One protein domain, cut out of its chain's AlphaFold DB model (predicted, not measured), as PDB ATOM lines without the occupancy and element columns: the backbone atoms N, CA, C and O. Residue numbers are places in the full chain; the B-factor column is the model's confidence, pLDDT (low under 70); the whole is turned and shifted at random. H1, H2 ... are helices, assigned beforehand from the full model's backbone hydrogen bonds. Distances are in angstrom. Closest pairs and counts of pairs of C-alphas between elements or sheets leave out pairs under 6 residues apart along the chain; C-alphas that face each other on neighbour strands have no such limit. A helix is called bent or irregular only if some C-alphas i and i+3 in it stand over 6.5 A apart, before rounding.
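What this domain is: This is residues 4 to 158 of the 159 residues of an uncharacterized protein of Candidatus Woesebacteria bacterium RIFCSPLOWO2_01_FULL_37_19 (UniProt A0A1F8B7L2). The long helix H6 lies in the middle of a five-helix bundle, with the hairpin of H3 and H4 packed on one side and the hairpin of H7 and H8 on another. The short helices H1, H2 and H5 lie at the rim, and a long loop, residues 63 to 80, links H4 to H5. The 155 printed residues hold eight named helices, H1 to H8 in chain order, and no named strand; the class is all helix. The whole is compact, with a radius of gyration of the C-alphas of 15.2 A and spans of 45 by 36 by 29 A.

Where its parts are: H1, residues 4 to 11, begins with C-alpha 4 at (7.277, -10.932, 20.659); H2 is residues 15 to 21. H3, residues 26 to 43, 24.9 A, has a kink of 46 degrees near residue 36 and is irregular, C-alphas 35 and 38 being 7.1 A apart. H4 is residues 50 to 62, H5 residues 81 to 89, H6 residues 94 to 116, 32.9 A, and H7 residues 125 to 136. H8, residues 141 to 156, 21.5 A, ends at (38.741, 11.103, 43.145); it is only just irregular, C-alphas 143 and 146 being 6.8 A apart.

How they stand to each other: The hub H6 touches H7 opposite ways at a shallow tilt of 18 degrees, closest C-alphas Ala 99 and Ala 130, 3.9 A. H6 touches H4 the same way at 15 degrees, closest C-alphas Val 60 and Val 101, 5.5 A. H2 touches H3, closest C-alphas Thr 16 and Ser 32, 5.4 A. H4 touches H5 with residues 50 to 51 of H4 alone, about perpendicular at 87 degrees, closest C-alphas Pro 50 and Ile 84, 5.3 A. H1 is near H3. Every O i to N i+4 pair is within hydrogen-bond range except in H3, 12 of 14, and H8, 10 of 12.

The domain as a whole: The C-alphas of Glu 5 and Thr 156, 45.8 A apart, are the farthest pair. The printed part has no cut, and the link from H4 to H5 is long. Mean pLDDT of the printed part is 72.7; 61 residues are under 70, among them 64 to 92.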
ATOM      1  N   GLN A   4       7.258 -11.191  19.222       51.00
ATOM      2  CA  GLN A   4       7.277 -10.932  20.659       51.00
ATOM      3  C   GLN A   4       7.635 -12.190  21.472       51.00
ATOM      4  O   GLN A   4       8.502 -12.133  22.337       51.00
ATOM      5  N   GLU A   5       7.080 -13.354  21.120       50.34
ATOM      6  CA  GLU A   5       7.418 -14.642  21.754       50.34
ATOM      7  C   GLU A   5       8.881 -15.044  21.509       50.34
ATOM      8  O   GLU A   5       9.546 -15.604  22.381       50.34
ATOM      9  N   ASN A   6       9.405 -14.736  20.320       52.59
ATOM     10  CA  ASN A   6      10.789 -15.035  19.966       52.59
ATOM     11  C   ASN A   6      11.772 -14.130  20.734       52.59
ATOM     12  O   ASN A   6      12.809 -14.593  21.212       52.59
ATOM     13  N   ILE A   7      11.406 -12.857  20.919       53.28
ATOM     14  CA  ILE A   7      12.129 -11.895  21.756       53.28
ATOM     15  C   ILE A   7      12.138 -12.343  23.215       53.28
ATOM     16  O   ILE A   7      13.206 -12.416  23.817       53.28
ATOM     17  N   GLU A   8      10.977 -12.684  23.773       53.88
ATOM     18  CA  GLU A   8      10.858 -13.134  25.161       53.88
ATOM     19  C   GLU A   8      11.669 -14.407  25.419       53.88
ATOM     20  O   GLU A   8      12.363 -14.508  26.434       53.88
ATOM     21  N   SER A   9      11.640 -15.366  24.488       58.34
ATOM     22  CA  SER A   9      12.406 -16.609  24.599       58.34
ATOM     23  C   SER A   9      13.918 -16.375  24.574       58.34
ATOM     24  O   SER A   9      14.641 -17.038  25.317       58.34
ATOM     25  N   HIS A  10      14.412 -15.451  23.745       57.34
ATOM     26  CA  HIS A  10      15.842 -15.130  23.693       57.34
ATOM     27  C   HIS A  10      16.269 -14.276  24.887       57.34
ATOM     28  O   HIS A  10      17.324 -14.514  25.467       57.34
ATOM     29  N   TYR A  11      15.431 -13.334  25.312       56.66
ATOM     30  CA  TYR A  11      15.685 -12.502  26.481       56.66
ATOM     31  C   TYR A  11      15.836 -13.368  27.743       56.66
ATOM     32  O   TYR A  11      16.830 -13.271  28.454       56.66
ATOM     33  N   ARG A  12      14.951 -14.349  27.954       58.84
ATOM     34  CA  ARG A  12      15.047 -15.308  29.074       58.84
ATOM     35  C   ARG A  12      16.269 -16.234  29.031       58.84
ATOM     36  O   ARG A  12      16.547 -16.891  30.029       58.84
ATOM     37  N   SER A  13      16.991 -16.297  27.910       61.81
ATOM     38  CA  SER A  13      18.192 -17.132  27.767       61.81
ATOM     39  C   SER A  13      19.473 -16.476  28.301       61.81
ATOM     40  O   SER A  13      20.494 -17.156  28.409       61.81
ATOM     41  N   PHE A  14      19.427 -15.185  28.662       70.50
ATOM     42  CA  PHE A  14      20.579 -14.473  29.213       70.50
ATOM     43  C   PHE A  14      20.812 -14.825  30.683       70.50
ATOM     44  O   PHE A  14      19.914 -14.738  31.529       70.50
ATOM     45  N   GLU A  15      22.060 -15.154  30.994       75.31
ATOM     46  CA  GLU A  15      22.527 -15.466  32.337       75.31
ATOM     47  C   GLU A  15      22.273 -14.290  33.286       75.31
ATOM     48  O   GLU A  15      21.833 -14.490  34.416       75.31
ATOM     49  N   THR A  16      22.413 -13.052  32.807       76.50
ATOM     50  CA  THR A  16      22.117 -11.837  33.576       76.50
ATOM     51  C   THR A  16      20.692 -11.836  34.135       76.50
ATOM     52  O   THR A  16      20.490 -11.490  35.302       76.50
ATOM     53  N   LEU A  17      19.694 -12.251  33.347       73.31
ATOM     54  CA  LEU A  17      18.305 -12.305  33.815       73.31
ATOM     55  C   LEU A  17      18.085 -13.444  34.805       73.31
ATOM     56  O   LEU A  17      17.400 -13.260  35.812       73.31
ATOM     57  N   ARG A  18      18.713 -14.602  34.569       75.31
ATOM     58  CA  ARG A  18      18.692 -15.728  35.512       75.31
ATOM     59  C   ARG A  18      19.295 -15.330  36.865       75.31
ATOM     60  O   ARG A  18      18.747 -15.656  37.922       75.31
ATOM     61  N   LEU A  19      20.404 -14.592  36.851       77.75
ATOM     62  CA  LEU A  19      21.059 -14.071  38.052       77.75
ATOM     63  C   LEU A  19      20.193 -13.013  38.754       77.75
ATOM     64  O   LEU A  19      20.061 -13.046  39.977       77.75
ATOM     65  N   LEU A  20      19.535 -12.126  37.998       74.31
ATOM     66  CA  LEU A  20      18.588 -11.152  38.551       74.31
ATOM     67  C   LEU A  20      17.396 -11.822  39.244       74.31
ATOM     68  O   LEU A  20      17.048 -11.417  40.355       74.31
ATOM     69  N   ALA A  21      16.796 -12.834  38.612       71.62
ATOM     70  CA  ALA A  21      15.640 -13.561  39.136       71.62
ATOM     71  C   ALA A  21      15.984 -14.420  40.365       71.62
ATOM     72  O   ALA A  21      15.155 -14.584  41.256       71.62
ATOM     73  N   SER A  22      17.214 -14.935  40.446       76.25
ATOM     74  CA  SER A  22      17.686 -15.733  41.589       76.25
ATOM     75  C   SER A  22      18.157 -14.903  42.789       76.25
ATOM     76  O   SER A  22      18.516 -15.477  43.815       76.25
ATOM     77  N   GLY A  23      18.168 -13.569  42.683       70.25
ATOM     78  CA  GLY A  23      18.618 -12.691  43.766       70.25
ATOM     79  C   GLY A  23      20.123 -12.773  44.045       70.25
ATOM     80  O   GLY A  23      20.546 -12.531  45.172       70.25
ATOM     81  N   GLN A  24      20.933 -13.132  43.042       78.50
ATOM     82  CA  GLN A  24      22.391 -13.209  43.167       78.50
ATOM     83  C   GLN A  24      23.046 -11.859  43.498       78.50
ATOM     84  O   GLN A  24      22.441 -10.796  43.352       78.50
ATOM     85  N   ASP A  25      24.314 -11.924  43.924       81.50
ATOM     86  CA  ASP A  25      25.133 -10.747  44.242       81.50
ATOM     87  C   ASP A  25      25.094  -9.732  43.082       81.50
ATOM     88  O   ASP A  25      25.467 -10.096  41.959       81.50
ATOM     89  N   PRO A  26      24.687  -8.469  43.326       79.88
ATOM     90  CA  PRO A  26      24.646  -7.426  42.304       79.88
ATOM     91  C   PRO A  26      25.948  -7.274  41.508       79.88
ATOM     92  O   PRO A  26      25.897  -6.947  40.322       79.88
ATOM     93  N   ILE A  27      27.105  -7.572  42.116       84.19
ATOM     94  CA  ILE A  27      28.402  -7.570  41.422       84.19
ATOM     95  C   ILE A  27      28.432  -8.624  40.307       84.19
ATOM     96  O   ILE A  27      28.768  -8.298  39.172       84.19
ATOM     97  N   LYS A  28      28.020  -9.863  40.599       84.69
ATOM     98  CA  LYS A  28      27.992 -10.954  39.609       84.69
ATOM     99  C   LYS A  28      27.000 -10.675  38.488       84.69
ATOM    100  O   LYS A  28      27.267 -10.986  37.332       84.69
ATOM    101  N   VAL A  29      25.865 -10.068  38.831       82.50
ATOM    102  CA  VAL A  29      24.868  -9.641  37.846       82.50
ATOM    103  C   VAL A  29      25.473  -8.612  36.884       82.50
ATOM    104  O   VAL A  29      25.350  -8.769  35.672       82.50
ATOM    105  N   GLY A  30      26.152  -7.584  37.406       82.81
ATOM    106  CA  GLY A  30      26.796  -6.561  36.579       82.81
ATOM    107  C   GLY A  30      27.934  -7.106  35.709       82.81
ATOM    108  O   GLY A  30      28.083  -6.686  34.566       82.81
ATOM    109  N   GLU A  31      28.709  -8.072  36.204       85.69
ATOM    110  CA  GLU A  31      29.760  -8.736  35.418       85.69
ATOM    111  C   GLU A  31      29.183  -9.583  34.277       85.69
ATOM    112  O   GLU A  31      29.642  -9.460  33.140       85.69
ATOM    113  N   SER A  32      28.146 -10.384  34.553       83.94
ATOM    114  CA  SER A  32      27.442 -11.166  33.526       83.94
ATOM    115  C   SER A  32      26.880 -10.262  32.431       83.94
ATOM    116  O   SER A  32      27.042 -10.546  31.246       83.94
ATOM    117  N   PHE A  33      26.301  -9.126  32.821       81.81
ATOM    118  CA  PHE A  33      25.736  -8.157  31.888       81.81
ATOM    119  C   PHE A  33      26.771  -7.619  30.894       81.81
ATOM    120  O   PHE A  33      26.497  -7.518  29.697       81.81
ATOM    121  N   LEU A  34      27.978  -7.313  31.374       80.25
ATOM    122  CA  LEU A  34      29.071  -6.840  30.524       80.25
ATOM    123  C   LEU A  34      29.620  -7.946  29.608       80.25
ATOM    124  O   LEU A  34      29.998  -7.660  28.476       80.25
ATOM    125  N   MET A  35      29.644  -9.205  30.061       80.25
ATOM    126  CA  MET A  35      30.113 -10.343  29.254       80.25
ATOM    127  C   MET A  35      29.131 -10.736  28.143       80.25
ATOM    128  O   MET A  35      29.545 -11.164  27.064       80.25
ATOM    129  N   GLU A  36      27.829 -10.591  28.380       73.62
ATOM    130  CA  GLU A  36      26.787 -11.003  27.433       73.62
ATOM    131  C   GLU A  36      26.464  -9.947  26.362       73.62
ATOM    132  O   GLU A  36      25.756 -10.242  25.397       73.62
ATOM    133  N   GLU A  37      27.035  -8.743  26.466       67.94
ATOM    134  CA  GLU A  37      26.812  -7.628  25.536       67.94
ATOM    135  C   GLU A  37      27.079  -8.007  24.067       67.94
ATOM    136  O   GLU A  37      26.291  -7.669  23.180       67.94
ATOM    137  N   MET A  38      28.166  -8.735  23.782       60.91
ATOM    138  CA  MET A  38      28.492  -9.135  22.405       60.91
ATOM    139  C   MET A  38      27.477 -10.127  21.824       60.91
ATOM    140  O   MET A  38      27.135 -10.039  20.642       60.91
ATOM    141  N   ARG A  39      26.938 -11.036  22.651       60.56
ATOM    142  CA  ARG A  39      25.829 -11.910  22.239       60.56
ATOM    143  C   ARG A  39      24.589 -11.072  21.941       60.56
ATOM    144  O   ARG A  39      24.018 -11.211  20.866       60.56
ATOM    145  N   LEU A  40      24.230 -10.149  22.830       53.81
ATOM    146  CA  LEU A  40      23.065  -9.270  22.676       53.81
ATOM    147  C   LEU A  40      23.098  -8.444  21.378       53.81
ATOM    148  O   LEU A  40      22.102  -8.408  20.654       53.81
ATOM    149  N   ARG A  41      24.249  -7.851  21.029       54.03
ATOM    150  CA  ARG A  41      24.431  -7.095  19.771       54.03
ATOM    151  C   ARG A  41      24.240  -7.948  18.513       54.03
ATOM    152  O   ARG A  41      23.823  -7.425  17.485       54.03
ATOM    153  N   THR A  42      24.549  -9.241  18.596       53.41
ATOM    154  CA  THR A  42      24.490 -10.173  17.459       53.41
ATOM    155  C   THR A  42      23.060 -10.629  17.165       53.41
ATOM    156  O   THR A  42      22.716 -10.854  16.007       53.41
ATOM    157  N   PHE A  43      22.208 -10.753  18.190       50.94
ATOM    158  CA  PHE A  43      20.875 -11.346  18.036       50.94
ATOM    159  C   PHE A  43      19.781 -10.368  17.608       50.94
ATOM    160  O   PHE A  43      18.801 -10.804  17.009       50.94
ATOM    161  N   SER A  44      19.916  -9.066  17.867       42.91
ATOM    162  CA  SER A  44      18.990  -8.088  17.293       42.91
ATOM    163  C   SER A  44      19.509  -6.659  17.452       42.91
ATOM    164  O   SER A  44      19.525  -6.150  18.572       42.91
ATOM    165  N   PRO A  45      19.844  -5.955  16.358       48.81
ATOM    166  CA  PRO A  45      20.089  -4.515  16.406       48.81
ATOM    167  C   PRO A  45      18.845  -3.711  16.832       48.81
ATOM    168  O   PRO A  45      18.990  -2.567  17.249       48.81
ATOM    169  N   PHE A  46      17.640  -4.298  16.816       40.66
ATOM    170  CA  PHE A  46      16.383  -3.637  17.197       40.66
ATOM    171  C   PHE A  46      15.934  -3.917  18.644       40.66
ATOM    172  O   PHE A  46      15.198  -3.120  19.214       40.66
ATOM    173  N   LEU A  47      16.434  -4.976  19.296       45.47
ATOM    174  CA  LEU A  47      16.249  -5.197  20.745       45.47
ATOM    175  C   LEU A  47      17.209  -4.360  21.605       45.47
ATOM    176  O   LEU A  47      17.212  -4.468  22.830       45.47
ATOM    177  N   SER A  48      18.068  -3.565  20.967       54.12
ATOM    178  CA  SER A  48      19.423  -3.323  21.462       54.12
ATOM    179  C   SER A  48      19.638  -2.061  22.292       54.12
ATOM    180  O   SER A  48      20.765  -1.820  22.718       54.12
ATOM    181  N   THR A  49      18.620  -1.247  22.568       58.16
ATOM    182  CA  THR A  49      18.850  -0.002  23.324       58.16
ATOM    183  C   THR A  49      17.903   0.133  24.510       58.16
ATOM    184  O   THR A  49      18.384   0.071  25.638       58.16
ATOM    185  N   PRO A  50      16.572   0.165  24.349       56.44
ATOM    186  CA  PRO A  50      15.681   0.515  25.456       56.44
ATOM    187  C   PRO A  50      15.658  -0.548  26.562       56.44
ATOM    188  O   PRO A  50      15.860  -0.237  27.731       56.44
ATOM    189  N   HIS A  51      15.509  -1.829  26.210       59.16
ATOM    190  CA  HIS A  51      15.533  -2.933  27.180       59.16
ATOM    191  C   HIS A  51      16.885  -3.056  27.891       59.16
ATOM    192  O   HIS A  51      16.945  -3.301  29.097       59.16
ATOM    193  N   TYR A  52      17.976  -2.818  27.159       65.56
ATOM    194  CA  TYR A  52      19.325  -2.786  27.718       65.56
ATOM    195  C   TYR A  52      19.495  -1.646  28.727       65.56
ATOM    196  O   TYR A  52      20.128  -1.814  29.769       65.56
ATOM    197  N   ILE A  53      18.890  -0.496  28.444       62.03
ATOM    198  CA  ILE A  53      18.864   0.655  29.341       62.03
ATOM    199  C   ILE A  53      18.044   0.353  30.592       62.03
ATOM    200  O   ILE A  53      18.526   0.609  31.692       62.03
ATOM    201  N   GLY A  54      16.855  -0.241  30.449       66.38
ATOM    202  CA  GLY A  54      16.036  -0.668  31.587       66.38
ATOM    203  C   GLY A  54      16.805  -1.611  32.520       66.38
ATOM    204  O   GLY A  54      16.903  -1.362  33.723       66.38
ATOM    205  N   LEU A  55      17.457  -2.632  31.952       70.38
ATOM    206  CA  LEU A  55      18.311  -3.556  32.705       70.38
ATOM    207  C   LEU A  55      19.507  -2.872  33.350       70.38
ATOM    208  O   LEU A  55      19.798  -3.121  34.518       70.38
ATOM    209  N   THR A  56      20.188  -2.003  32.610       71.75
ATOM    210  CA  THR A  56      21.307  -1.225  33.135       71.75
ATOM    211  C   THR A  56      20.878  -0.434  34.351       71.75
ATOM    212  O   THR A  56      21.539  -0.482  35.384       71.75
ATOM    213  N   ALA A  57      19.762   0.280  34.240       66.06
ATOM    214  CA  ALA A  57      19.291   1.137  35.299       66.06
ATOM    215  C   ALA A  57      18.983   0.297  36.557       66.06
ATOM    216  O   ALA A  57      19.425   0.625  37.659       66.06
ATOM    217  N   HIS A  58      18.334  -0.856  36.387       70.50
ATOM    218  CA  HIS A  58      18.087  -1.809  37.473       70.50
ATOM    219  C   HIS A  58      19.367  -2.322  38.140       70.50
ATOM    220  O   HIS A  58      19.477  -2.341  39.368       70.50
ATOM    221  N   ILE A  59      20.357  -2.722  37.339       74.06
ATOM    222  CA  ILE A  59      21.650  -3.233  37.812       74.06
ATOM    223  C   ILE A  59      22.408  -2.141  38.573       74.06
ATOM    224  O   ILE A  59      22.873  -2.375  39.686       74.06
ATOM    225  N   VAL A  60      22.478  -0.931  38.019       73.38
ATOM    226  CA  VAL A  60      23.146   0.237  38.619       73.38
ATOM    227  C   VAL A  60      22.486   0.643  39.937       73.38
ATOM    228  O   VAL A  60      23.182   0.934  40.912       73.38
ATOM    229  N   GLY A  61      21.152   0.594  40.003       68.50
ATOM    230  CA  GLY A  61      20.403   0.803  41.241       68.50
ATOM    231  C   GLY A  61      20.783  -0.213  42.321       68.50
ATOM    232  O   GLY A  61      21.082   0.173  43.453       68.50
ATOM    233  N   LYS A  62      20.860  -1.505  41.967       73.19
ATOM    234  CA  LYS A  62      21.302  -2.575  42.883       73.19
ATOM    235  C   LYS A  62      22.785  -2.498  43.259       73.19
ATOM    236  O   LYS A  62      23.159  -2.990  44.320       73.19
ATOM    237  N   LEU A  63      23.613  -1.871  42.425       72.75
ATOM    238  CA  LEU A  63      25.029  -1.594  42.692       72.75
ATOM    239  C   LEU A  63      25.254  -0.327  43.541       72.75
ATOM    240  O   LEU A  63      26.402   0.032  43.795       72.75
ATOM    241  N   GLY A  64      24.192   0.345  44.003       59.66
ATOM    242  CA  GLY A  64      24.279   1.407  45.011       59.66
ATOM    243  C   GLY A  64      24.461   2.836  44.484       59.66
ATOM    244  O   GLY A  64      24.693   3.733  45.289       59.66
ATOM    245  N   LEU A  65      24.312   3.090  43.176       62.75
ATOM    246  CA  LEU A  65      24.425   4.437  42.575       62.75
ATOM    247  C   LEU A  65      23.079   5.188  42.465       62.75
ATOM    248  O   LEU A  65      22.852   5.971  41.545       62.75
ATOM    249  N   ASN A  66      22.148   4.945  43.387       54.03
ATOM    250  CA  ASN A  66      20.761   5.362  43.206       54.03
ATOM    251  C   ASN A  66      20.512   6.817  43.656       54.03
ATOM    252  O   ASN A  66      20.554   7.122  44.848       54.03
ATOM    253  N   ARG A  67      20.183   7.708  42.711       42.84
ATOM    254  CA  ARG A  67      19.385   8.916  43.011       42.84
ATOM    255  C   ARG A  67      18.129   9.072  42.156       42.84
ATOM    256  O   ARG A  67      17.183   9.674  42.649       42.84
ATOM    257  N   SER A  68      18.050   8.477  40.964       42.72
ATOM    258  CA  SER A  68      16.804   8.478  40.180       42.72
ATOM    259  C   SER A  68      16.826   7.364  39.135       42.72
ATOM    260  O   SER A  68      17.233   7.578  37.997       42.72
ATOM    261  N   ILE A  69      16.405   6.158  39.506       46.50
ATOM    262  CA  ILE A  69      16.117   5.107  38.530       46.50
ATOM    263  C   ILE A  69      14.729   4.561  38.827       46.50
ATOM    264  O   ILE A  69      14.427   4.244  39.978       46.50
ATOM    265  N   LYS A  70      13.899   4.521  37.778       47.94
ATOM    266  CA  LYS A  70      12.509   4.055  37.767       47.94
ATOM    267  C   LYS A  70      12.285   2.927  38.774       47.94
ATOM    268  O   LYS A  70      12.824   1.833  38.629       47.94
ATOM    269  N   THR A  71      11.495   3.215  39.799       45.72
ATOM    270  CA  THR A  71      11.169   2.289  40.892       45.72
ATOM    271  C   THR A  71      10.321   1.091  40.447       45.72
ATOM    272  O   THR A  71      10.057   0.209  41.256       45.72
ATOM    273  N   ASP A  72       9.882   1.060  39.186       51.62
ATOM    274  CA  ASP A  72       8.876   0.154  38.630       51.62
ATOM    275  C   ASP A  72       9.368  -0.725  37.464       51.62
ATOM    276  O   ASP A  72       8.585  -1.524  36.951       51.62
ATOM    277  N   PHE A  73      10.641  -0.640  37.051       60.28
ATOM    278  CA  PHE A  73      11.160  -1.547  36.021       60.28
ATOM    279  C   PHE A  73      11.217  -2.994  36.543       60.28
ATOM    280  O   PHE A  73      12.004  -3.319  37.436       60.28
ATOM    281  N   ASP A  74      10.404  -3.877  35.956       64.25
ATOM    282  CA  ASP A  74      10.449  -5.316  36.210       64.25
ATOM    283  C   ASP A  74      11.264  -6.015  35.107       64.25
ATOM    284  O   ASP A  74      10.789  -6.141  33.972       64.25
ATOM    285  N   PRO A  75      12.467  -6.536  35.416       63.00
ATOM    286  CA  PRO A  75      13.300  -7.220  34.432       63.00
ATOM    287  C   PRO A  75      12.629  -8.458  33.820       63.00
ATOM    288  O   PRO A  75      13.042  -8.880  32.743       63.00
ATOM    289  N   ASN A  76      11.606  -9.035  34.462       61.84
ATOM    290  CA  ASN A  76      10.879 -10.199  33.948       61.84
ATOM    291  C   ASN A  76       9.763  -9.829  32.964       61.84
ATOM    292  O   ASN A  76       9.365 -10.669  32.157       61.84
ATOM    293  N   ARG A  77       9.244  -8.599  33.047       60.38
ATOM    294  CA  ARG A  77       8.191  -8.082  32.158       60.38
ATOM    295  C   ARG A  77       8.754  -7.225  31.028       60.38
ATOM    296  O   ARG A  77       8.061  -7.031  30.037       60.38
ATOM    297  N   GLY A  78       9.998  -6.763  31.160       59.84
ATOM    298  CA  GLY A  78      10.626  -5.882  30.181       59.84
ATOM    299  C   GLY A  78      10.028  -4.475  30.212       59.84
ATOM    300  O   GLY A  78       9.352  -4.096  31.168       59.84
ATOM    301  N   LEU A  79      10.310  -3.694  29.173       62.59
ATOM    302  CA  LEU A  79       9.718  -2.372  28.976       62.59
ATOM    303  C   LEU A  79       8.502  -2.472  28.060       62.59
ATOM    304  O   LEU A  79       8.512  -3.200  27.071       62.59
ATOM    305  N   THR A  80       7.476  -1.690  28.363       64.62
ATOM    306  CA  THR A  80       6.333  -1.459  27.475       64.62
ATOM    307  C   THR A  80       6.720  -0.566  26.293       64.62
ATOM    308  O   THR A  80       7.653   0.232  26.391       64.62
ATOM    309  N   ASP A  81       5.961  -0.626  25.196       61.78
ATOM    310  CA  ASP A  81       6.223   0.165  23.979       61.78
ATOM    311  C   ASP A  81       6.312   1.677  24.251       61.78
ATOM    312  O   ASP A  81       7.202   2.349  23.742       61.78
ATOM    313  N   LYS A  82       5.470   2.209  25.149       63.06
ATOM    314  CA  LYS A  82       5.521   3.624  25.561       63.06
ATOM    315  C   LYS A  82       6.815   3.989  26.290       63.06
ATOM    316  O   LYS A  82       7.294   5.113  26.197       63.06
ATOM    317  N   GLU A  83       7.363   3.063  27.068       62.81
ATOM    318  CA  GLU A  83       8.622   3.277  27.785       62.81
ATOM    319  C   GLU A  83       9.820   3.143  26.853       62.81
ATOM    320  O   GLU A  83      10.813   3.846  27.021       62.81
ATOM    321  N   ILE A  84       9.706   2.265  25.857       62.97
ATOM    322  CA  ILE A  84      10.659   2.149  24.762       62.97
ATOM    323  C   ILE A  84      10.712   3.461  23.973       62.97
ATOM    324  O   ILE A  84      11.799   4.011  23.816       62.97
ATOM    325  N   GLU A  85       9.562   3.990  23.551       62.31
ATOM    326  CA  GLU A  85       9.454   5.280  22.854       62.31
ATOM    327  C   GLU A  85      10.033   6.424  23.693       62.31
ATOM    328  O   GLU A  85      10.875   7.171  23.206       62.31
ATOM    329  N   TYR A  86       9.697   6.495  24.986       64.94
ATOM    330  CA  TYR A  86      10.268   7.500  25.885       64.94
ATOM    331  C   TYR A  86      11.802   7.435  25.956       64.94
ATOM    332  O   TYR A  86      12.467   8.466  25.938       64.94
ATOM    333  N   LEU A  87      12.392   6.239  26.047       62.28
ATOM    334  CA  LEU A  87      13.850   6.090  26.106       62.28
ATOM    335  C   LEU A  87      14.531   6.420  24.774       62.28
ATOM    336  O   LEU A  87      15.648   6.935  24.782       62.28
ATOM    337  N   ILE A  88      13.862   6.148  23.653       62.62
ATOM    338  CA  ILE A  88      14.311   6.563  22.321       62.62
ATOM    339  C   ILE A  88      14.285   8.095  22.216       62.62
ATOM    340  O   ILE A  88      15.278   8.689  21.803       62.62
ATOM    341  N   ASP A  89      13.210   8.742  22.675       61.53
ATOM    342  CA  ASP A  89      13.060  10.205  22.677       61.53
ATOM    343  C   ASP A  89      14.082  10.917  23.577       61.53
ATOM    344  O   ASP A  89      14.408  12.085  23.365       61.53
ATOM    345  N   GLN A  90      14.603  10.226  24.594       57.44
ATOM    346  CA  GLN A  90      15.672  10.733  25.453       57.44
ATOM    347  C   GLN A  90      17.081  10.512  24.876       57.44
ATOM    348  O   GLN A  90      18.044  10.777  25.591       57.44
ATOM    349  N   ASP A  91      17.216  10.047  23.626       59.25
ATOM    350  CA  ASP A  91      18.497   9.801  22.933       59.25
ATOM    351  C   ASP A  91      19.475   8.978  23.791       59.25
ATOM    352  O   ASP A  91      20.662   9.277  23.967       59.25
ATOM    353  N   PHE A  92      18.917   7.959  24.438       64.06
ATOM    354  CA  PHE A  92      19.614   7.225  25.472       64.06
ATOM    355  C   PHE A  92      20.574   6.213  24.829       64.06
ATOM    356  O   PHE A  92      20.170   5.330  24.074       64.06
ATOM    357  N   ASP A  93      21.866   6.348  25.128       70.94
ATOM    358  CA  ASP A  93      22.940   5.652  24.417       70.94
ATOM    359  C   ASP A  93      23.528   4.476  25.217       70.94
ATOM    360  O   ASP A  93      23.717   4.518  26.437       70.94
ATOM    361  N   LEU A  94      23.864   3.411  24.491       71.62
ATOM    362  CA  LEU A  94      24.419   2.170  25.028       71.62
ATOM    363  C   LEU A  94      25.760   2.368  25.764       71.62
ATOM    364  O   LEU A  94      26.029   1.696  26.758       71.62
ATOM    365  N   GLY A  95      26.603   3.291  25.299       75.50
ATOM    366  CA  GLY A  95      27.857   3.652  25.955       75.50
ATOM    367  C   GLY A  95      27.625   4.276  27.329       75.50
ATOM    368  O   GLY A  95      28.293   3.902  28.292       75.50
ATOM    369  N   ILE A  96      26.609   5.132  27.472       77.69
ATOM    370  CA  ILE A  96      26.226   5.683  28.782       77.69
ATOM    371  C   ILE A  96      25.789   4.567  29.725       77.69
ATOM    372  O   ILE A  96      26.225   4.510  30.876       77.69
ATOM    373  N   ALA A  97      24.968   3.650  29.225       76.88
ATOM    374  CA  ALA A  97      24.486   2.531  30.009       76.88
ATOM    375  C   ALA A  97      25.649   1.664  30.550       76.88
ATOM    376  O   ALA A  97      25.767   1.421  31.755       76.88
ATOM    377  N   LYS A  98      26.588   1.284  29.679       81.19
ATOM    378  CA  LYS A  98      27.783   0.521  30.070       81.19
ATOM    379  C   LYS A  98      28.657   1.260  31.070       81.19
ATOM    380  O   LYS A  98      29.121   0.660  32.042       81.19
ATOM    381  N   ALA A  99      28.858   2.558  30.853       85.38
ATOM    382  CA  ALA A  99      29.644   3.377  31.757       85.38
ATOM    383  C   ALA A  99      29.069   3.345  33.178       85.38
ATOM    384  O   ALA A  99      29.813   3.164  34.140       85.38
ATOM    385  N   LEU A 100      27.744   3.435  33.314       84.81
ATOM    386  CA  LEU A 100      27.067   3.379  34.609       84.81
ATOM    387  C   LEU A 100      27.223   2.016  35.299       84.81
ATOM    388  O   LEU A 100      27.480   1.986  36.503       84.81
ATOM    389  N   VAL A 101      27.141   0.892  34.573       86.31
ATOM    390  CA  VAL A 101      27.388  -0.441  35.167       86.31
ATOM    391  C   VAL A 101      28.826  -0.560  35.659       86.31
ATOM    392  O   VAL A 101      29.056  -0.994  36.788       86.31
ATOM    393  N   HIS A 102      29.797  -0.131  34.855       90.75
ATOM    394  CA  HIS A 102      31.202  -0.123  35.248       90.75
ATOM    395  C   HIS A 102      31.457   0.738  36.495       90.75
ATOM    396  O   HIS A 102      32.103   0.283  37.441       90.75
ATOM    397  N   MET A 103      30.890   1.944  36.541       90.00
ATOM    398  CA  MET A 103      30.941   2.813  37.718       90.00
ATOM    399  C   MET A 103      30.319   2.145  38.953       90.00
ATOM    400  O   MET A 103      30.905   2.185  40.036       90.00
ATOM    401  N   GLY A 104      29.173   1.475  38.796       86.31
ATOM    402  CA  GLY A 104      28.509   0.742  39.876       86.31
ATOM    403  C   GLY A 104      29.339  -0.435  40.390       86.31
ATOM    404  O   GLY A 104      29.435  -0.642  41.600       86.31
ATOM    405  N   LEU A 105      29.994  -1.173  39.489       90.00
ATOM    406  CA  LEU A 105      30.897  -2.267  39.845       90.00
ATOM    407  C   LEU A 105      32.114  -1.760  40.612       90.00
ATOM    408  O   LEU A 105      32.456  -2.347  41.638       90.00
ATOM    409  N   PHE A 106      32.737  -0.668  40.159       91.62
ATOM    410  CA  PHE A 106      33.820  -0.021  40.899       91.62
ATOM    411  C   PHE A 106      33.355   0.371  42.304       91.62
ATOM    412  O   PHE A 106      33.972  -0.034  43.288       91.62
ATOM    413  N   TYR A 107      32.242   1.101  42.410       88.31
ATOM    414  CA  TYR A 107      31.712   1.559  43.693       88.31
ATOM    415  C   TYR A 107      31.428   0.389  44.646       88.31
ATOM    416  O   TYR A 107      31.946   0.362  45.762       88.31
ATOM    417  N   SER A 108      30.671  -0.613  44.193       86.94
ATOM    418  CA  SER A 108      30.292  -1.774  45.006       86.94
ATOM    419  C   SER A 108      31.493  -2.612  45.444       86.94
ATOM    420  O   SER A 108      31.586  -2.994  46.611       86.94
ATOM    421  N   LYS A 109      32.432  -2.893  44.532       89.81
ATOM    422  CA  LYS A 109      33.652  -3.646  44.859       89.81
ATOM    423  C   LYS A 109      34.533  -2.868  45.836       89.81
ATOM    424  O   LYS A 109      35.027  -3.454  46.792       89.81
ATOM    425  N   ASN A 110      34.679  -1.553  45.652       87.56
ATOM    426  CA  ASN A 110      35.509  -0.714  46.516       87.56
ATOM    427  C   ASN A 110      34.895  -0.604  47.915       87.56
ATOM    428  O   ASN A 110      35.585  -0.719  48.924       87.56
ATOM    429  N   PHE A 111      33.571  -0.458  47.982       86.25
ATOM    430  CA  PHE A 111      32.832  -0.472  49.235       86.25
ATOM    431  C   PHE A 111      33.002  -1.798  49.986       86.25
ATOM    432  O   PHE A 111      33.304  -1.782  51.177       86.25
ATOM    433  N   LYS A 112      32.892  -2.947  49.300       86.00
ATOM    434  CA  LYS A 112      33.161  -4.259  49.914       86.00
ATOM    435  C   LYS A 112      34.616  -4.383  50.375       86.00
ATOM    436  O   LYS A 112      34.817  -4.754  51.526       86.00
ATOM    437  N   ASN A 113      35.603  -3.984  49.561       87.44
ATOM    438  CA  ASN A 113      37.013  -3.957  49.977       87.44
ATOM    439  C   ASN A 113      37.189  -3.204  51.308       87.44
ATOM    440  O   ASN A 113      37.826  -3.712  52.227       87.44
ATOM    441  N   LYS A 114      36.572  -2.018  51.429       84.50
ATOM    442  CA  LYS A 114      36.650  -1.172  52.632       84.50
ATOM    443  C   LYS A 114      35.885  -1.746  53.830       84.50
ATOM    444  O   LYS A 114      36.336  -1.585  54.958       84.50
ATOM    445  N   LEU A 115      34.744  -2.400  53.611       85.75
ATOM    446  CA  LEU A 115      33.910  -2.928  54.694       85.75
ATOM    447  C   LEU A 115      34.420  -4.235  55.302       85.75
ATOM    448  O   LEU A 115      34.326  -4.414  56.512       85.75
ATOM    449  N   ASN A 116      34.856  -5.184  54.471       86.00
ATOM    450  CA  ASN A 116      35.108  -6.558  54.916       86.00
ATOM    451  C   ASN A 116      36.472  -7.114  54.488       86.00
ATOM    452  O   ASN A 116      36.722  -8.301  54.679       86.00
ATOM    453  N   GLY A 117      37.345  -6.281  53.910       81.56
ATOM    454  CA  GLY A 117      38.701  -6.675  53.525       81.56
ATOM    455  C   GLY A 117      38.773  -7.626  52.328       81.56
ATOM    456  O   GLY A 117      39.829  -8.205  52.085       81.56
ATOM    457  N   THR A 118      37.678  -7.807  51.576       84.00
ATOM    458  CA  THR A 118      37.732  -8.517  50.287       84.00
ATOM    459  C   THR A 118      38.724  -7.805  49.362       84.00
ATOM    460  O   THR A 118      38.858  -6.587  49.428       84.00
ATOM    461  N   VAL A 119      39.432  -8.541  48.502       83.88
ATOM    462  CA  VAL A 119      40.338  -7.953  47.505       83.88
ATOM    463  C   VAL A 119      39.824  -8.294  46.114       83.88
ATOM    464  O   VAL A 119      39.921  -9.433  45.668       83.88
ATOM    465  N   TYR A 120      39.268  -7.297  45.426       83.75
ATOM    466  CA  TYR A 120      38.929  -7.402  44.005       83.75
ATOM    467  C   TYR A 120      40.067  -6.857  43.134       83.75
ATOM    468  O   TYR A 120      40.309  -5.648  43.094       83.75
ATOM    469  N   GLU A 121      40.739  -7.744  42.401       82.94
ATOM    470  CA  GLU A 121      41.754  -7.363  41.417       82.94
ATOM    471  C   GLU A 121      41.147  -6.600  40.232       82.94
ATOM    472  O   GLU A 121      39.991  -6.798  39.851       82.94
ATOM    473  N   GLY A 122      41.937  -5.700  39.641       83.38
ATOM    474  CA  GLY A 122      41.540  -4.972  38.435       83.38
ATOM    475  C   GLY A 122      40.369  -4.002  38.624       83.38
ATOM    476  O   GLY A 122      39.810  -3.543  37.634       83.38
ATOM    477  N   ILE A 123      39.999  -3.649  39.862       87.75
ATOM    478  CA  ILE A 123      38.847  -2.778  40.144       87.75
ATOM    479  C   ILE A 123      38.910  -1.440  39.388       87.75
ATOM    480  O   ILE A 123      37.906  -0.981  38.848       87.75
ATOM    481  N   ASN A 124      40.108  -0.858  39.270       90.44
ATOM    482  CA  ASN A 124      40.342   0.409  38.577       90.44
ATOM    483  C   ASN A 124      40.083   0.337  37.069       90.44
ATOM    484  O   ASN A 124      39.716   1.357  36.487       90.44
ATOM    485  N   LYS A 125      40.182  -0.857  36.465       92.56
ATOM    486  CA  LYS A 125      39.856  -1.068  35.052       92.56
ATOM    487  C   LYS A 125      38.409  -0.677  34.762       92.56
ATOM    488  O   LYS A 125      38.116  -0.154  33.698       92.56
ATOM    489  N   HIS A 126      37.495  -0.853  35.718       91.88
ATOM    490  CA  HIS A 126      36.114  -0.419  35.526       91.88
ATOM    491  C   HIS A 126      35.990   1.102  35.334       91.88
ATOM    492  O   HIS A 126      35.160   1.532  34.547       91.88
ATOM    493  N   LEU A 127      36.824   1.928  35.973       92.94
ATOM    494  CA  LEU A 127      36.785   3.378  35.735       92.94
ATOM    495  C   LEU A 127      37.345   3.758  34.358       92.94
ATOM    496  O   LEU A 127      36.836   4.686  33.738       92.94
ATOM    497  N   GLU A 128      38.354   3.034  33.875       93.94
ATOM    498  CA  GLU A 128      38.925   3.222  32.532       93.94
ATOM    499  C   GLU A 128      37.915   2.831  31.444       93.94
ATOM    500  O   GLU A 128      37.675   3.588  30.506       93.94
ATOM    501  N   GLU A 129      37.254   1.685  31.609       93.25
ATOM    502  CA  GLU A 129      36.205   1.221  30.695       93.25
ATOM    503  C   GLU A 129      34.979   2.145  30.730       93.25
ATOM    504  O   GLU A 129      34.378   2.415  29.689       93.25
ATOM    505  N   ALA A 130      34.617   2.682  31.903       90.94
ATOM    506  CA  ALA A 130      33.534   3.657  32.019       90.94
ATOM    507  C   ALA A 130      33.840   4.947  31.249       90.94
ATOM    508  O   ALA A 130      32.989   5.432  30.504       90.94
ATOM    509  N   GLU A 131      35.057   5.472  31.388       93.50
ATOM    510  CA  GLU A 131      35.520   6.643  30.642       93.50
ATOM    511  C   GLU A 131      35.515   6.400  29.132       93.50
ATOM    512  O   GLU A 131      34.975   7.208  28.376       93.50
ATOM    513  N   ALA A 132      36.054   5.263  28.686       91.44
ATOM    514  CA  ALA A 132      36.023   4.888  27.279       91.44
ATOM    515  C   ALA A 132      34.578   4.824  26.755       91.44
ATOM    516  O   ALA A 132      34.269   5.391  25.707       91.44
ATOM    517  N   CYS A 133      33.667   4.201  27.505       87.19
ATOM    518  CA  CYS A 133      32.260   4.098  27.126       87.19
ATOM    519  C   CYS A 133      31.567   5.469  27.006       87.19
ATOM    520  O   CYS A 133      30.780   5.655  26.078       87.19
ATOM    521  N   LEU A 134      31.869   6.438  27.881       86.81
ATOM    522  CA  LEU A 134      31.340   7.807  27.768       86.81
ATOM    523  C   LEU A 134      31.934   8.567  26.577       86.81
ATOM    524  O   LEU A 134      31.200   9.248  25.858       86.81
ATOM    525  N   ASN A 135      33.234   8.412  26.325       88.50
ATOM    526  CA  ASN A 135      33.922   9.087  25.222       88.50
ATOM    527  C   ASN A 135      33.453   8.589  23.847       88.50
ATOM    528  O   ASN A 135      33.292   9.387  22.926       88.50
ATOM    529  N   TYR A 136      33.195   7.285  23.707       84.00
ATOM    530  CA  TYR A 136      32.719   6.685  22.453       84.00
ATOM    531  C   TYR A 136      31.194   6.710  22.280       84.00
ATOM    532  O   TYR A 136      30.691   6.346  21.214       84.00
ATOM    533  N   SER A 137      30.452   7.126  23.308       80.12
ATOM    534  CA  SER A 137      28.998   7.275  23.254       80.12
ATOM    535  C   SER A 137      28.586   8.350  22.242       80.12
ATOM    536  O   SER A 137      29.231   9.398  22.138       80.12
ATOM    537  N   ARG A 138      27.487   8.119  21.513       77.00
ATOM    538  CA  ARG A 138      26.940   9.092  20.552       77.00
ATOM    539  C   ARG A 138      25.953  10.074  21.174       77.00
ATOM    540  O   ARG A 138      25.575  11.028  20.502       77.00
ATOM    541  N   ALA A 139      25.572   9.863  22.432       74.69
ATOM    542  CA  ALA A 139      24.644  10.741  23.129       74.69
ATOM    543  C   ALA A 139      25.164  12.180  23.203       74.69
ATOM    544  O   ALA A 139      26.372  12.433  23.288       74.69
ATOM    545  N   SER A 140      24.225  13.121  23.238       77.19
ATOM    546  CA  SER A 140      24.537  14.532  23.452       77.19
ATOM    547  C   SER A 140      25.241  14.788  24.795       77.19
ATOM    548  O   SER A 140      25.026  14.082  25.787       77.19
ATOM    549  N   ASP A 141      26.034  15.861  24.859       80.50
ATOM    550  CA  ASP A 141      26.755  16.265  26.078       80.50
ATOM    551  C   ASP A 141      25.818  16.490  27.269       80.50
ATOM    552  O   ASP A 141      26.155  16.176  28.410       80.50
ATOM    553  N   ARG A 142      24.594  16.964  27.001       76.56
ATOM    554  CA  ARG A 142      23.550  17.136  28.018       76.56
ATOM    555  C   ARG A 142      23.233  15.824  28.740       76.56
ATOM    556  O   ARG A 142      23.001  15.839  29.945       76.56
ATOM    557  N   ILE A 143      23.212  14.710  28.014       72.00
ATOM    558  CA  ILE A 143      22.900  13.386  28.566       72.00
ATOM    559  C   ILE A 143      24.146  12.794  29.237       72.00
ATOM    560  O   ILE A 143      24.046  12.198  30.310       72.00
ATOM    561  N   LYS A 144      25.334  13.020  28.663       79.00
ATOM    562  CA  LYS A 144      26.621  12.578  29.230       79.00
ATOM    563  C   LYS A 144      26.998  13.287  30.533       79.00
ATOM    564  O   LYS A 144      27.746  12.722  31.328       79.00
ATOM    565  N   PHE A 145      26.469  14.486  30.772       80.69
ATOM    566  CA  PHE A 145      26.824  15.340  31.907       80.69
ATOM    567  C   PHE A 145      26.733  14.637  33.269       80.69
ATOM    568  O   PHE A 145      27.687  14.652  34.044       80.69
ATOM    569  N   MET A 146      25.604  13.986  33.566       79.94
ATOM    570  CA  MET A 146      25.414  13.309  34.856       79.94
ATOM    571  C   MET A 146      26.347  12.098  35.040       79.94
ATOM    572  O   MET A 146      27.034  12.037  36.061       79.94
ATOM    573  N   PRO A 147      26.436  11.154  34.081       82.44
ATOM    574  CA  PRO A 147      27.431  10.086  34.119       82.44
ATOM    575  C   PRO A 147      28.873  10.586  34.284       82.44
ATOM    576  O   PRO A 147      29.634   9.978  35.034       82.44
ATOM    577  N   GLN A 148      29.238  11.698  33.638       86.88
ATOM    578  CA  GLN A 148      30.579  12.273  33.751       86.88
ATOM    579  C   GLN A 148      30.877  12.762  35.173       86.88
ATOM    580  O   GLN A 148      31.927  12.439  35.720       86.88
ATOM    581  N   ILE A 149      29.931  13.452  35.822       84.94
ATOM    582  CA  ILE A 149      30.085  13.874  37.224       84.94
ATOM    583  C   ILE A 149      30.305  12.667  38.141       84.94
ATOM    584  O   ILE A 149      31.175  12.696  39.010       84.94
ATOM    585  N   ILE A 150      29.520  11.600  37.962       85.19
ATOM    586  CA  ILE A 150      29.661  10.379  38.768       85.19
ATOM    587  C   ILE A 150      31.055   9.779  38.561       85.19
ATOM    588  O   ILE A 150      31.723   9.437  39.538       85.19
ATOM    589  N   LEU A 151      31.512   9.688  37.309       88.31
ATOM    590  CA  LEU A 151      32.833   9.171  36.971       88.31
ATOM    591  C   LEU A 151      33.946   9.984  37.642       88.31
ATOM    592  O   LEU A 151      34.842   9.400  38.254       88.31
ATOM    593  N   ASP A 152      33.870  11.311  37.576       88.56
ATOM    594  CA  ASP A 152      34.860  12.208  38.173       88.56
ATOM    595  C   ASP A 152      34.907  12.036  39.700       88.56
ATOM    596  O   ASP A 152      35.983  11.862  40.282       88.56
ATOM    597  N   VAL A 153      33.744  11.958  40.357       86.69
ATOM    598  CA  VAL A 153      33.652  11.679  41.799       86.69
ATOM    599  C   VAL A 153      34.268  10.322  42.139       86.69
ATOM    600  O   VAL A 153      35.053  10.220  43.083       86.69
ATOM    601  N   LEU A 154      33.975   9.266  41.383       86.44
ATOM    602  CA  LEU A 154      34.542   7.942  41.652       86.44
ATOM    603  C   LEU A 154      36.060   7.901  41.429       86.44
ATOM    604  O   LEU A 154      36.768   7.272  42.215       86.44
ATOM    605  N   LYS A 155      36.581   8.622  40.428       88.31
ATOM    606  CA  LYS A 155      38.026   8.752  40.182       88.31
ATOM    607  C   LYS A 155      38.759   9.439  41.332       88.31
ATOM    608  O   LYS A 155      39.854   9.005  41.682       88.31
ATOM    609  N   THR A 156      38.157  10.457  41.951       84.12
ATOM    610  CA  THR A 156      38.741  11.103  43.145       84.12
ATOM    611  C   THR A 156      38.776  10.178  44.368       84.12
ATOM    612  O   THR A 156      39.631  10.340  45.233       84.12
ATOM    613  N   ASN A 157      37.914   9.156  44.406       69.62
ATOM    614  CA  ASN A 157      37.822   8.156  45.476       69.62
ATOM    615  C   ASN A 157      38.583   6.846  45.172       69.62
ATOM    616  O   ASN A 157      38.289   5.812  45.779       69.62
ATOM    617  N   LYS A 158      39.558   6.865  44.248       67.44
ATOM    618  CA  LYS A 158      40.429   5.709  43.940       67.44
ATOM    619  C   LYS A 158      41.287   5.229  45.125       67.44
ATOM    620  O   LYS A 158      41.848   4.140  45.035       67.44
TER     621      LYS A 158